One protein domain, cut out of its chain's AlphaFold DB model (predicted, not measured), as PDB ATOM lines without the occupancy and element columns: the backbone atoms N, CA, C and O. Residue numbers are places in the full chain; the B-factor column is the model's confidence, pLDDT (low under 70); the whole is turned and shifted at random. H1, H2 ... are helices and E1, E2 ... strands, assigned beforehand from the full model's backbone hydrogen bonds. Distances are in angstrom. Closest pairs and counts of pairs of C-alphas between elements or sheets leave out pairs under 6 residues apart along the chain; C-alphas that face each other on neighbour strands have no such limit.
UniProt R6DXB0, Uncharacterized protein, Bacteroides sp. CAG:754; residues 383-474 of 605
ATOM      1  N   TRP A 383      16.567  11.968 167.131       95.94
ATOM      2  CA  TRP A 383      15.637  13.091 167.011       95.94
ATOM      3  C   TRP A 383      14.397  12.684 166.235       95.94
ATOM      4  O   TRP A 383      14.405  11.688 165.519       95.94
ATOM      5  N   THR A 384      13.326  13.457 166.371       97.06
ATOM      6  CA  THR A 384      12.088  13.199 165.643       97.06
ATOM      7  C   THR A 384      11.944  14.107 164.429       97.06
ATOM      8  O   THR A 384      12.426  15.241 164.410       97.06
ATOM      9  N   VAL A 385      11.271  13.592 163.406       97.00
ATOM     10  CA  VAL A 385      10.806  14.340 162.231       97.00
ATOM     11  C   VAL A 385       9.371  13.921 161.913       97.00
ATOM     12  O   VAL A 385       8.955  12.820 162.275       97.00
ATOM     13  N   THR A 386       8.615  14.774 161.230       98.25
ATOM     14  CA  THR A 386       7.260  14.444 160.764       98.25
ATOM     15  C   THR A 386       7.327  13.997 159.308       98.25
ATOM     16  O   THR A 386       7.885  14.715 158.479       98.25
ATOM     17  N   SER A 387       6.790  12.816 158.990       97.62
ATOM     18  CA  SER A 387       6.704  12.341 157.603       97.62
ATOM     19  C   SER A 387       5.672  13.139 156.805       97.62
ATOM     20  O   SER A 387       4.806  13.810 157.368       97.62
ATOM     21  N   ASN A 388       5.686  13.000 155.477       94.75
ATOM     22  CA  ASN A 388       4.641  13.577 154.621       94.75
ATOM     23  C   ASN A 388       3.239  13.018 154.932       94.75
ATOM     24  O   ASN A 388       2.244  13.677 154.645       94.75
ATOM     25  N   ALA A 389       3.159  11.822 155.525       93.12
ATOM     26  CA  ALA A 389       1.910  11.214 155.982       93.12
ATOM     27  C   ALA A 389       1.432  11.753 157.349       93.12
ATOM     28  O   ALA A 389       0.351  11.391 157.800       93.12
ATOM     29  N   GLY A 390       2.216  12.613 158.013       97.31
ATOM     30  CA  GLY A 390       1.906  13.186 159.327       97.31
ATOM     31  C   GLY A 390       2.406  12.359 160.519       97.31
ATOM     32  O   GLY A 390       2.283  12.804 161.659       97.31
ATOM     33  N   SER A 391       3.002  11.188 160.281       97.88
ATOM     34  CA  SER A 391       3.524  10.305 161.331       97.88
ATOM     35  C   SER A 391       4.784  10.877 161.983       97.88
ATOM     36  O   SER A 391       5.674  11.394 161.301       97.88
ATOM     37  N   THR A 392       4.920  10.712 163.302       98.50
ATOM     38  CA  THR A 392       6.186  11.005 163.995       98.50
ATOM     39  C   THR A 392       7.186   9.879 163.736       98.50
ATOM     40  O   THR A 392       6.909   8.713 164.023       98.50
ATOM     41  N   CYS A 393       8.353  10.238 163.208       98.50
ATOM     42  CA  CYS A 393       9.424   9.334 162.793       98.50
ATOM     43  C   CYS A 393      10.687   9.580 163.628       98.50
ATOM     44  O   CYS A 393      10.963  10.722 163.996       98.50
ATOM     45  N   LEU A 394      11.457   8.529 163.912       97.94
ATOM     46  CA  LEU A 394      12.738   8.579 164.617       97.94
ATOM     47  C   LEU A 394      13.912   8.598 163.632       97.94
ATOM     48  O   LEU A 394      14.085   7.696 162.824       97.94
ATOM     49  N   GLN A 395      14.775   9.591 163.753       96.88
ATOM     50  CA  GLN A 395      16.013   9.709 162.998       96.88
ATOM     51  C   GLN A 395      17.211   9.551 163.932       96.88
ATOM     52  O   GLN A 395      17.184   9.985 165.087       96.88
ATOM     53  N   TRP A 396      18.274   8.953 163.411       96.81
ATOM     54  CA  TRP A 396      19.548   8.807 164.098       96.81
ATOM     55  C   TRP A 396      20.704   8.845 163.096       96.81
ATOM     56  O   TRP A 396      20.541   8.664 161.888       96.81
ATOM     57  N   ARG A 397      21.895   9.118 163.618       94.88
ATOM     58  CA  ARG A 397      23.164   9.074 162.882       94.88
ATOM     59  C   ARG A 397      23.885   7.763 163.161       94.88
ATOM     60  O   ARG A 397      23.604   7.182 164.192       94.88
ATOM     61  N   TYR A 398      24.846   7.350 162.337       93.12
ATOM     62  CA  TYR A 398      25.576   6.073 162.503       93.12
ATOM     63  C   TYR A 398      26.199   5.848 163.903       93.12
ATOM     64  O   TYR A 398      26.187   4.744 164.453       93.12
ATOM     65  N   SER A 399      26.762   6.899 164.502       93.38
ATOM     66  CA  SER A 399      27.359   6.856 165.841       93.38
ATOM     67  C   SER A 399      27.280   8.221 166.517       93.38
ATOM     68  O   SER A 399      27.096   9.239 165.847       93.38
ATOM     69  N   LYS A 400      27.496   8.280 167.839       92.69
ATOM     70  CA  LYS A 400      27.493   9.541 168.607       92.69
ATOM     71  C   LYS A 400      28.502  10.580 168.096       92.69
ATOM     72  O   LYS A 400      28.296  11.777 168.300       92.69
ATOM     73  N   VAL A 401      29.590  10.144 167.470       90.75
ATOM     74  CA  VAL A 401      30.656  11.031 166.977       90.75
ATOM     75  C   VAL A 401      30.447  11.480 165.528       90.75
ATOM     76  O   VAL A 401      31.088  12.430 165.090       90.75
ATOM     77  N   ALA A 402      29.535  10.848 164.785       88.62
ATOM     78  CA  ALA A 402      29.226  11.247 163.415       88.62
ATOM     79  C   ALA A 402      28.463  12.585 163.383       88.62
ATOM     80  O   ALA A 402      27.662  12.862 164.262       88.62
ATOM     81  N   ASP A 403      28.646  13.436 162.378       85.81
ATOM     82  CA  ASP A 403      27.801  14.629 162.184       85.81
ATOM     83  C   ASP A 403      26.302  14.262 162.082       85.81
ATOM     84  O   ASP A 403      25.900  13.437 161.262       85.81
ATOM     85  N   LYS A 404      25.466  14.884 162.924       83.00
ATOM     86  CA  LYS A 404      24.031  14.573 163.050       83.00
ATOM     87  C   LYS A 404      23.233  14.848 161.776       83.00
ATOM     88  O   LYS A 404      22.284  14.128 161.496       83.00
ATOM     89  N   VAL A 405      23.605  15.875 161.017       74.69
ATOM     90  CA  VAL A 405      22.861  16.307 159.828       74.69
ATOM     91  C   VAL A 405      23.352  15.564 158.590       74.69
ATOM     92  O   VAL A 405      22.544  15.123 157.778       74.69
ATOM     93  N   LYS A 406      24.670  15.392 158.451       78.75
ATOM     94  CA  LYS A 406      25.296  14.793 157.261       78.75
ATOM     95  C   LYS A 406      25.335  13.268 157.277       78.75
ATOM     96  O   LYS A 406      25.529  12.665 156.228       78.75
ATOM     97  N   HIS A 407      25.204  12.640 158.442       84.44
ATOM     98  CA  HIS A 407      25.389  11.196 158.587       84.44
ATOM     99  C   HIS A 407      24.186  10.507 159.216       84.44
ATOM    100  O   HIS A 407      24.362   9.644 160.078       84.44
ATOM    101  N   ALA A 408      22.977  10.853 158.755       92.75
ATOM    102  CA  ALA A 408      21.810  10.003 158.976       92.75
ATOM    103  C   ALA A 408      22.155   8.543 158.624       92.75
ATOM    104  O   ALA A 408      22.940   8.277 157.704       92.75
ATOM    105  N   GLU A 409      21.619   7.598 159.386       95.56
ATOM    106  CA  GLU A 409      21.944   6.181 159.224       95.56
ATOM    107  C   GLU A 409      21.664   5.695 157.795       95.56
ATOM    108  O   GLU A 409      20.682   6.100 157.162       95.56
ATOM    109  N   ASP A 410      22.538   4.838 157.266       95.38
ATOM    110  CA  ASP A 410      22.250   4.173 155.994       95.38
ATOM    111  C   ASP A 410      21.278   3.001 156.151       95.38
ATOM    112  O   ASP A 410      21.143   2.395 157.212       95.38
ATOM    113  N   LEU A 411      20.609   2.658 155.053       95.56
ATOM    114  CA  LEU A 411      19.550   1.654 155.032       95.56
ATOM    115  C   LEU A 411      19.988   0.278 155.564       95.56
ATOM    116  O   LEU A 411      19.180  -0.432 156.174       95.56
ATOM    117  N   ASN A 412      21.251  -0.102 155.344       94.50
ATOM    118  CA  ASN A 412      21.786  -1.389 155.779       94.50
ATOM    119  C   ASN A 412      22.050  -1.406 157.288       94.50
ATOM    120  O   ASN A 412      21.595  -2.315 157.975       94.50
ATOM    121  N   HIS A 413      22.740  -0.406 157.834       95.00
ATOM    122  CA  HIS A 413      22.949  -0.334 159.283       95.00
ATOM    123  C   HIS A 413      21.639  -0.112 160.042       95.00
ATOM    124  O   HIS A 413      21.434  -0.712 161.099       95.00
ATOM    125  N   ALA A 414      20.709   0.651 159.465       96.62
ATOM    126  CA  ALA A 414      19.385   0.840 160.035       96.62
ATOM    127  C   ALA A 414      18.606  -0.474 160.172       96.62
ATOM    128  O   ALA A 414      17.839  -0.616 161.120       96.62
ATOM    129  N   SER A 415      18.814  -1.453 159.281       95.75
ATOM    130  CA  SER A 415      18.154  -2.763 159.404       95.75
ATOM    131  C   SER A 415      18.644  -3.526 160.629       95.75
ATOM    132  O   SER A 415      17.862  -4.183 161.305       95.75
ATOM    133  N   LEU A 416      19.925  -3.398 160.964       95.06
ATOM    134  CA  LEU A 416      20.508  -4.034 162.141       95.06
ATOM    135  C   LEU A 416      19.983  -3.397 163.435       95.06
ATOM    136  O   LEU A 416      19.620  -4.115 164.365       95.06
ATOM    137  N   VAL A 417      19.873  -2.065 163.471       96.88
ATOM    138  CA  VAL A 417      19.248  -1.336 164.589       96.88
ATOM    139  C   VAL A 417      17.776  -1.736 164.737       96.88
ATOM    140  O   VAL A 417      17.343  -2.073 165.836       96.88
ATOM    141  N   ALA A 418      17.026  -1.782 163.630       96.75
ATOM    142  CA  ALA A 418      15.634  -2.229 163.610       96.75
ATOM    143  C   ALA A 418      15.473  -3.660 164.144       96.75
ATOM    144  O   ALA A 418      14.531  -3.921 164.895       96.75
ATOM    145  N   ASN A 419      16.402  -4.569 163.806       95.19
ATOM    146  CA  ASN A 419      16.388  -5.932 164.334       95.19
ATOM    147  C   ASN A 419      16.413  -5.946 165.863       95.19
ATOM    148  O   ASN A 419      15.559  -6.562 166.498       95.19
ATOM    149  N   VAL A 420      17.398  -5.256 166.434       95.50
ATOM    150  CA  VAL A 420      17.634  -5.274 167.876       95.50
ATOM    151  C   VAL A 420      16.521  -4.561 168.632       95.50
ATOM    152  O   VAL A 420      15.994  -5.114 169.591       95.50
ATOM    153  N   ILE A 421      16.147  -3.347 168.217       97.25
ATOM    154  CA  ILE A 421      15.117  -2.565 168.918       97.25
ATOM    155  C   ILE A 421      13.796  -3.338 168.962       97.25
ATOM    156  O   ILE A 421      13.121  -3.334 169.985       97.25
ATOM    157  N   TYR A 422      13.474  -4.082 167.905       97.50
ATOM    158  CA  TYR A 422      12.314  -4.965 167.887       97.50
ATOM    159  C   TYR A 422      12.430  -6.156 168.850       97.50
ATOM    160  O   TYR A 422      11.456  -6.499 169.514       97.50
ATOM    161  N   ASN A 423      13.601  -6.783 168.978       96.06
ATOM    162  CA  ASN A 423      13.805  -7.855 169.960       96.06
ATOM    163  C   ASN A 423      13.701  -7.328 171.403       96.06
ATOM    164  O   ASN A 423      13.053  -7.956 172.240       96.06
ATOM    165  N   ILE A 424      14.259  -6.144 171.676       96.62
ATOM    166  CA  ILE A 424      14.120  -5.456 172.968       96.62
ATOM    167  C   ILE A 424      12.647  -5.106 173.226       96.62
ATOM    168  O   ILE A 424      12.159  -5.345 174.331       96.62
ATOM    169  N   TYR A 425      11.917  -4.612 172.222       97.56
ATOM    170  CA  TYR A 425      10.473  -4.353 172.299       97.56
ATOM    171  C   TYR A 425       9.695  -5.610 172.702       97.56
ATOM    172  O   TYR A 425       8.946  -5.587 173.675       97.56
ATOM    173  N   LEU A 426       9.945  -6.739 172.035       94.75
ATOM    174  CA  LEU A 426       9.271  -8.002 172.347       94.75
ATOM    175  C   LEU A 426       9.571  -8.539 173.748       94.75
ATOM    176  O   LEU A 426       8.801  -9.349 174.258       94.75
ATOM    177  N   SER A 427      10.669  -8.116 174.373       94.69
ATOM    178  CA  SER A 427      10.973  -8.508 175.748       94.69
ATOM    179  C   SER A 427      10.037  -7.856 176.773       94.69
ATOM    180  O   SER A 427       9.868  -8.400 177.862       94.69
ATOM    181  N   GLY A 428       9.463  -6.685 176.459       92.81
ATOM    182  CA  GLY A 428       8.642  -5.896 177.384       92.81
ATOM    183  C   GLY A 428       9.390  -5.359 178.617       92.81
ATOM    184  O   GLY A 428       8.756  -4.882 179.554       92.81
ATOM    185  N   ARG A 429      10.730  -5.440 178.656       92.06
ATOM    186  CA  ARG A 429      11.536  -5.184 179.871       92.06
ATOM    187  C   ARG A 429      11.936  -3.723 180.090       92.06
ATOM    188  O   ARG A 429      12.359  -3.360 181.189       92.06
ATOM    189  N   HIS A 430      11.873  -2.887 179.053       93.69
ATOM    190  CA  HIS A 430      12.459  -1.546 179.078       93.69
ATOM    191  C   HIS A 430      11.410  -0.448 178.877       93.69
ATOM    192  O   HIS A 430      10.578  -0.558 177.980       93.69
ATOM    193  N   PRO A 431      11.459   0.642 179.665       87.88
ATOM    194  CA  PRO A 431      10.567   1.778 179.464       87.88
ATOM    195  C   PRO A 431      10.859   2.473 178.123       87.88
ATOM    196  O   PRO A 431      11.972   2.391 177.606       87.88
ATOM    197  N   TYR A 432       9.862   3.175 177.574       84.94
ATOM    198  CA  TYR A 432       9.940   3.955 176.320       84.94
ATOM    199  C   TYR A 432      10.169   3.148 175.030       84.94
ATOM    200  O   TYR A 432      10.211   3.731 173.942       84.94
ATOM    201  N   ILE A 433      10.304   1.822 175.125       94.50
ATOM    202  CA  ILE A 433      10.593   0.981 173.963       94.50
ATOM    203  C   ILE A 433       9.434   0.957 172.963       94.50
ATOM    204  O   ILE A 433       9.692   0.997 171.765       94.50
ATOM    205  N   ASP A 434       8.182   0.994 173.429       95.25
ATOM    206  CA  ASP A 434       6.991   0.966 172.567       95.25
ATOM    207  C   ASP A 434       6.945   2.177 171.625       95.25
ATOM    208  O   ASP A 434       6.897   2.032 170.404       95.25
ATOM    209  N   GLU A 435       7.053   3.384 172.189       95.88
ATOM    210  CA  GLU A 435       7.055   4.637 171.425       95.88
ATOM    211  C   GLU A 435       8.274   4.724 170.490       95.88
ATOM    212  O   GLU A 435       8.177   5.189 169.350       95.88
ATOM    213  N   THR A 436       9.436   4.250 170.949       96.81
ATOM    214  CA  THR A 436      10.657   4.186 170.130       96.81
ATOM    215  C   THR A 436      10.465   3.249 168.941       96.81
ATOM    216  O   THR A 436      10.822   3.599 167.813       96.81
ATOM    217  N   MET A 437       9.873   2.078 169.175       97.94
ATOM    218  CA  MET A 437       9.638   1.063 168.158       97.94
ATOM    219  C   MET A 437       8.644   1.555 167.099       97.94
ATOM    220  O   MET A 437       8.905   1.418 165.902       97.94
ATOM    221  N   GLU A 438       7.549   2.193 167.518       98.19
ATOM    222  CA  GLU A 438       6.565   2.790 166.611       98.19
ATOM    223  C   GLU A 438       7.200   3.862 165.713       98.19
ATOM    224  O   GLU A 438       7.087   3.805 164.487       98.19
ATOM    225  N   ARG A 439       7.942   4.812 166.296       98.38
ATOM    226  CA  ARG A 439       8.600   5.890 165.537       98.38
ATOM    227  C   ARG A 439       9.681   5.373 164.588       98.38
ATOM    228  O   ARG A 439       9.863   5.925 163.498       98.38
ATOM    229  N   LEU A 440      10.403   4.322 164.976       98.44
ATOM    230  CA  LEU A 440      11.364   3.655 164.100       98.44
ATOM    231  C   LEU A 440      10.640   2.993 162.921       98.44
ATOM    232  O   LEU A 440      11.026   3.218 161.774       98.44
ATOM    233  N   ALA A 441       9.554   2.253 163.167       98.56
ATOM    234  CA  ALA A 441       8.754   1.643 162.104       98.56
ATOM    235  C   ALA A 441       8.174   2.698 161.142       98.56
ATOM    236  O   ALA A 441       8.268   2.535 159.925       98.56
ATOM    237  N   ASN A 442       7.668   3.818 161.669       98.75
ATOM    238  CA  ASN A 442       7.182   4.944 160.865       98.75
ATOM    239  C   ASN A 442       8.278   5.540 159.979       98.75
ATOM    240  O   ASN A 442       8.022   5.864 158.825       98.75
ATOM    241  N   THR A 443       9.515   5.626 160.467       98.56
ATOM    242  CA  THR A 443      10.651   6.095 159.656       98.56
ATOM    243  C   THR A 443      10.862   5.209 158.444       98.56
ATOM    244  O   THR A 443      10.959   5.684 157.312       98.56
ATOM    245  N   MET A 444      10.891   3.899 158.671       98.44
ATOM    246  CA  MET A 444      11.133   2.958 157.591       98.44
ATOM    247  C   MET A 444       9.993   2.963 156.575       98.44
ATOM    248  O   MET A 444      10.255   2.970 155.378       98.44
ATOM    249  N   PHE A 445       8.737   3.009 157.012       98.50
ATOM    250  CA  PHE A 445       7.606   2.878 156.097       98.50
ATOM    251  C   PHE A 445       7.092   4.193 155.511       98.50
ATOM    252  O   PHE A 445       6.693   4.199 154.351       98.50
ATOM    253  N   ASP A 446       7.143   5.301 156.248       98.44
ATOM    254  CA  ASP A 446       6.566   6.581 155.814       98.44
ATOM    255  C   ASP A 446       7.606   7.580 155.283       98.44
ATOM    256  O   ASP A 446       7.217   8.633 154.772       98.44
ATOM    257  N   ILE A 447       8.907   7.266 155.365       98.00
ATOM    258  CA  ILE A 447       9.989   8.057 154.744       98.00
ATOM    259  C   ILE A 447      10.750   7.227 153.705       98.00
ATOM    260  O   ILE A 447      10.930   7.675 152.573       98.00
ATOM    261  N   VAL A 448      11.199   6.022 154.071       97.88
ATOM    262  CA  VAL A 448      12.068   5.217 153.200       97.88
ATOM    263  C   VAL A 448      11.254   4.414 152.181       97.88
ATOM    264  O   VAL A 448      11.331   4.671 150.983       97.88
ATOM    265  N   PHE A 449      10.451   3.448 152.628       98.12
ATOM    266  CA  PHE A 449       9.801   2.475 151.743       98.12
ATOM    267  C   PHE A 449       8.567   3.015 151.003       98.12
ATOM    268  O   PHE A 449       8.087   2.364 150.072       98.12
ATOM    269  N   CYS A 450       8.070   4.204 151.359       96.62
ATOM    270  CA  CYS A 450       6.983   4.886 150.647       96.62
ATOM    271  C   CYS A 450       7.418   5.591 149.356       96.62
ATOM    272  O   CYS A 450       6.553   6.010 148.589       96.62
ATOM    273  N   THR A 451       8.721   5.724 149.097       95.06
ATOM    274  CA  THR A 451       9.236   6.390 147.893       95.06
ATOM    275  C   THR A 451      10.203   5.492 147.136       95.06
ATOM    276  O   THR A 451      10.854   4.630 147.720       95.06
ATOM    277  N   LYS A 452      10.283   5.675 145.817       96.69
ATOM    278  CA  LYS A 452      11.285   5.036 144.962       96.69
ATOM    279  C   LYS A 452      11.818   6.045 143.952       96.69
ATOM    280  O   LYS A 452      11.077   6.942 143.551       96.69
ATOM    281  N   ASP A 453      13.065   5.872 143.532       96.12
ATOM    282  CA  ASP A 453      13.605   6.585 142.373       96.12
ATOM    283  C   ASP A 453      13.139   5.959 141.047       96.12
ATOM    284  O   ASP A 453      12.448   4.935 141.017       96.12
ATOM    285  N   ASP A 454      13.579   6.548 139.934       96.00
ATOM    286  CA  ASP A 454      13.276   6.088 138.572       96.00
ATOM    287  C   ASP A 454      13.792   4.665 138.273       96.00
ATOM    288  O   ASP A 454      13.365   4.032 137.308       96.00
ATOM    289  N   GLN A 455      14.707   4.139 139.094       93.69
ATOM    290  CA  GLN A 455      15.253   2.782 138.991       93.69
ATOM    291  C   GLN A 455      14.533   1.796 139.928       93.69
ATOM    292  O   GLN A 455      14.901   0.621 140.003       93.69
ATOM    293  N   GLY A 456      13.505   2.252 140.648       95.31
ATOM    294  CA  GLY A 456      12.737   1.452 141.594       95.31
ATOM    295  C   GLY A 456      13.458   1.183 142.918       95.31
ATOM    296  O   GLY A 456      13.048   0.269 143.643       95.31
ATOM    297  N   ARG A 457      14.521   1.931 143.229       97.19
ATOM    298  CA  ARG A 457      15.307   1.804 144.464       97.19
ATOM    299  C   ARG A 457      14.744   2.708 145.553       97.19
ATOM    300  O   ARG A 457      14.216   3.774 145.260       97.19
ATOM    301  N   PHE A 458      14.891   2.291 146.802       98.00
ATOM    302  CA  PHE A 458      14.570   3.080 147.985       98.00
ATOM    303  C   PHE A 458      15.705   4.063 148.325       98.00
ATOM    304  O   PHE A 458      16.856   3.819 147.937       98.00
ATOM    305  N   PRO A 459      15.419   5.138 149.086       97.19
ATOM    306  CA  PRO A 459      16.452   5.993 149.660       97.19
ATOM    307  C   PRO A 459      17.518   5.183 150.406       97.19
ATOM    308  O   PRO A 459      17.203   4.270 151.169       97.19
ATOM    309  N   GLY A 460      18.790   5.536 150.215       96.06
ATOM    310  CA  GLY A 460      19.911   4.847 150.864       96.06
ATOM    311  C   GLY A 460      20.137   5.274 152.316       96.06
ATOM    312  O   GLY A 460      20.965   4.679 153.010       96.06
ATOM    313  N   ARG A 461      19.398   6.289 152.781       95.44
ATOM    314  CA  ARG A 461      19.456   6.878 154.122       95.44
ATOM    315  C   ARG A 461      18.064   6.970 154.736       95.44
ATOM    316  O   ARG A 461      17.086   7.241 154.039       95.44
ATOM    317  N   ILE A 462      17.985   6.839 156.059       95.88
ATOM    318  CA  ILE A 462      16.704   6.858 156.790       95.88
ATOM    319  C   ILE A 462      15.986   8.217 156.785       95.88
ATOM    320  O   ILE A 462      14.798   8.287 157.092       95.88
ATOM    321  N   ASN A 463      16.679   9.293 156.409       94.69
ATOM    322  CA  ASN A 463      16.103  10.630 156.252       94.69
ATOM    323  C   ASN A 463      15.448  10.854 154.873       94.69
ATOM    324  O   ASN A 463      15.016  11.967 154.585       94.69
ATOM    325  N   GLY A 464      15.397   9.828 154.015       95.38
ATOM    326  CA  GLY A 464      14.813   9.909 152.673       95.38
ATOM    327  C   GLY A 464      15.786  10.363 151.580       95.38
ATOM    328  O   GLY A 464      15.373  10.532 150.434       95.38
ATOM    329  N   ALA A 465      17.075  10.541 151.888       94.44
ATOM    330  CA  ALA A 465      18.070  10.923 150.890       94.44
ATOM    331  C   ALA A 465      18.484   9.743 149.983       94.44
ATOM    332  O   ALA A 465      18.832   8.651 150.447       94.44
ATOM    333  N   TYR A 466      18.503   9.995 148.671       94.69
ATOM    334  CA  TYR A 466      18.987   9.070 147.637       94.69
ATOM    335  C   TYR A 466      20.508   9.153 147.493       94.69
ATOM    336  O   TYR A 466      21.051   9.581 146.475       94.69
ATOM    337  N   GLU A 467      21.208   8.771 148.554       90.31
ATOM    338  CA  GLU A 467      22.664   8.779 148.620       90.31
ATOM    339  C   GLU A 467      23.204   7.531 149.325       90.31
ATOM    340  O   GLU A 467      22.487   6.810 150.020       90.31
ATOM    341  N   GLY A 468      24.508   7.300 149.186       82.06
ATOM    342  CA  GLY A 468      25.195   6.182 149.826       82.06
ATOM    343  C   GLY A 468      25.145   4.879 149.025       82.06
ATOM    344  O   GLY A 468      24.622   4.800 147.916       82.06
ATOM    345  N   LYS A 469      25.765   3.838 149.590       85.88
ATOM    346  CA  LYS A 469      25.984   2.546 148.919       85.88
ATOM    347  C   LYS A 469      24.740   1.646 148.900       85.88
ATOM    348  O   LYS A 469      24.652   0.757 148.061       85.88
ATOM    349  N   TYR A 470      23.801   1.849 149.824       90.81
ATOM    350  CA  TYR A 470      22.741   0.884 150.137       90.81
ATOM    351  C   TYR A 470      21.355   1.342 149.660       90.81
ATOM    352  O   TYR A 470      20.412   1.395 150.438       90.81
ATOM    353  N   MET A 471      21.234   1.682 148.374       95.06
ATOM    354  CA  MET A 471      19.947   1.959 147.720       95.06
ATOM    355  C   MET A 471      19.372   0.659 147.141       95.06
ATOM    356  O   MET A 471      19.597   0.324 145.976       95.06
ATOM    357  N   ASP A 472      18.691  -0.113 147.985       95.56
ATOM    358  CA  ASP A 472      18.098  -1.401 147.614       95.56
ATOM    359  C   ASP A 472      16.763  -1.223 146.871       95.56
ATOM    360  O   ASP A 472      16.051  -0.245 147.070       95.56
ATOM    361  N   ASN A 473      16.370  -2.200 146.052       96.44
ATOM    362  CA  ASN A 473      15.035  -2.272 145.429       96.44
ATOM    363  C   ASN A 473      14.095  -3.271 146.132       96.44
ATOM    364  O   ASN A 473      13.074  -3.677 145.575       96.44
ATOM    365  N   TYR A 474      14.461  -3.691 147.343       97.25
ATOM    366  CA  TYR A 474      13.761  -4.672 148.165       97.25
ATOM    367  C   TYR A 474      13.841  -4.266 149.642       97.25
ATOM    368  O   TYR A 474      14.704  -3.480 150.031       97.25
TER     369      TYR A 474
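This is residues 383 to 474 of the 605 residues of an uncharacterized protein of Bacteroides sp. CAG:754 (UniProt R6DXB0). A helical hairpin, H1 and H2, has a small hairpin of strands, E1 and E2, packed on H2, and the unnamed residues 449 to 474 coil at the end where H1 begins and H2 ends. The 92 printed residues hold E1, E2, H1 and H2 in that order, mostly helix, with under half in named elements. The sheet E1 - E2 is antiparallel. The whole is compact, radius of gyration of the C-alphas 13.1 A, spanning 42 by 30 by 22 A.

E1, residues 383 to 386, begins at C-alpha 383 (15.637, 13.091, 167.011). E2 is residues 392 to 395. H1, residues 411 to 427, measures 24.6 A; H2, residues 433 to 448, measures 21.2 A and ends at C-alpha 448 (12.068, 5.217, 153.200).

In the hairpin E1 and E2, N 383 and O 395 are 2.9 A apart, within hydrogen-bond range. The closest C-alphas of E2 and H2, Cys 393 and Arg 439, are 4.5 A apart. E1 and H1 are apart. H1 and H2, a helical hairpin, touch through residues 418 to 425 and 433 to 440, closest C-alphas Tyr 425 and Ile 433 at 5.6 A, at a shallow tilt of 29 degrees, opposite ways. Every O i to N i+4 pair is within hydrogen-bond range in H2, and 12 of 13 in H1.

The farthest C-alphas, Arg 429 and Asp 454, are 42.8 A apart. The printed part has no cut; the link E2 to H1 is long, with 15 residues. No printed residue is under 70 in pLDDT.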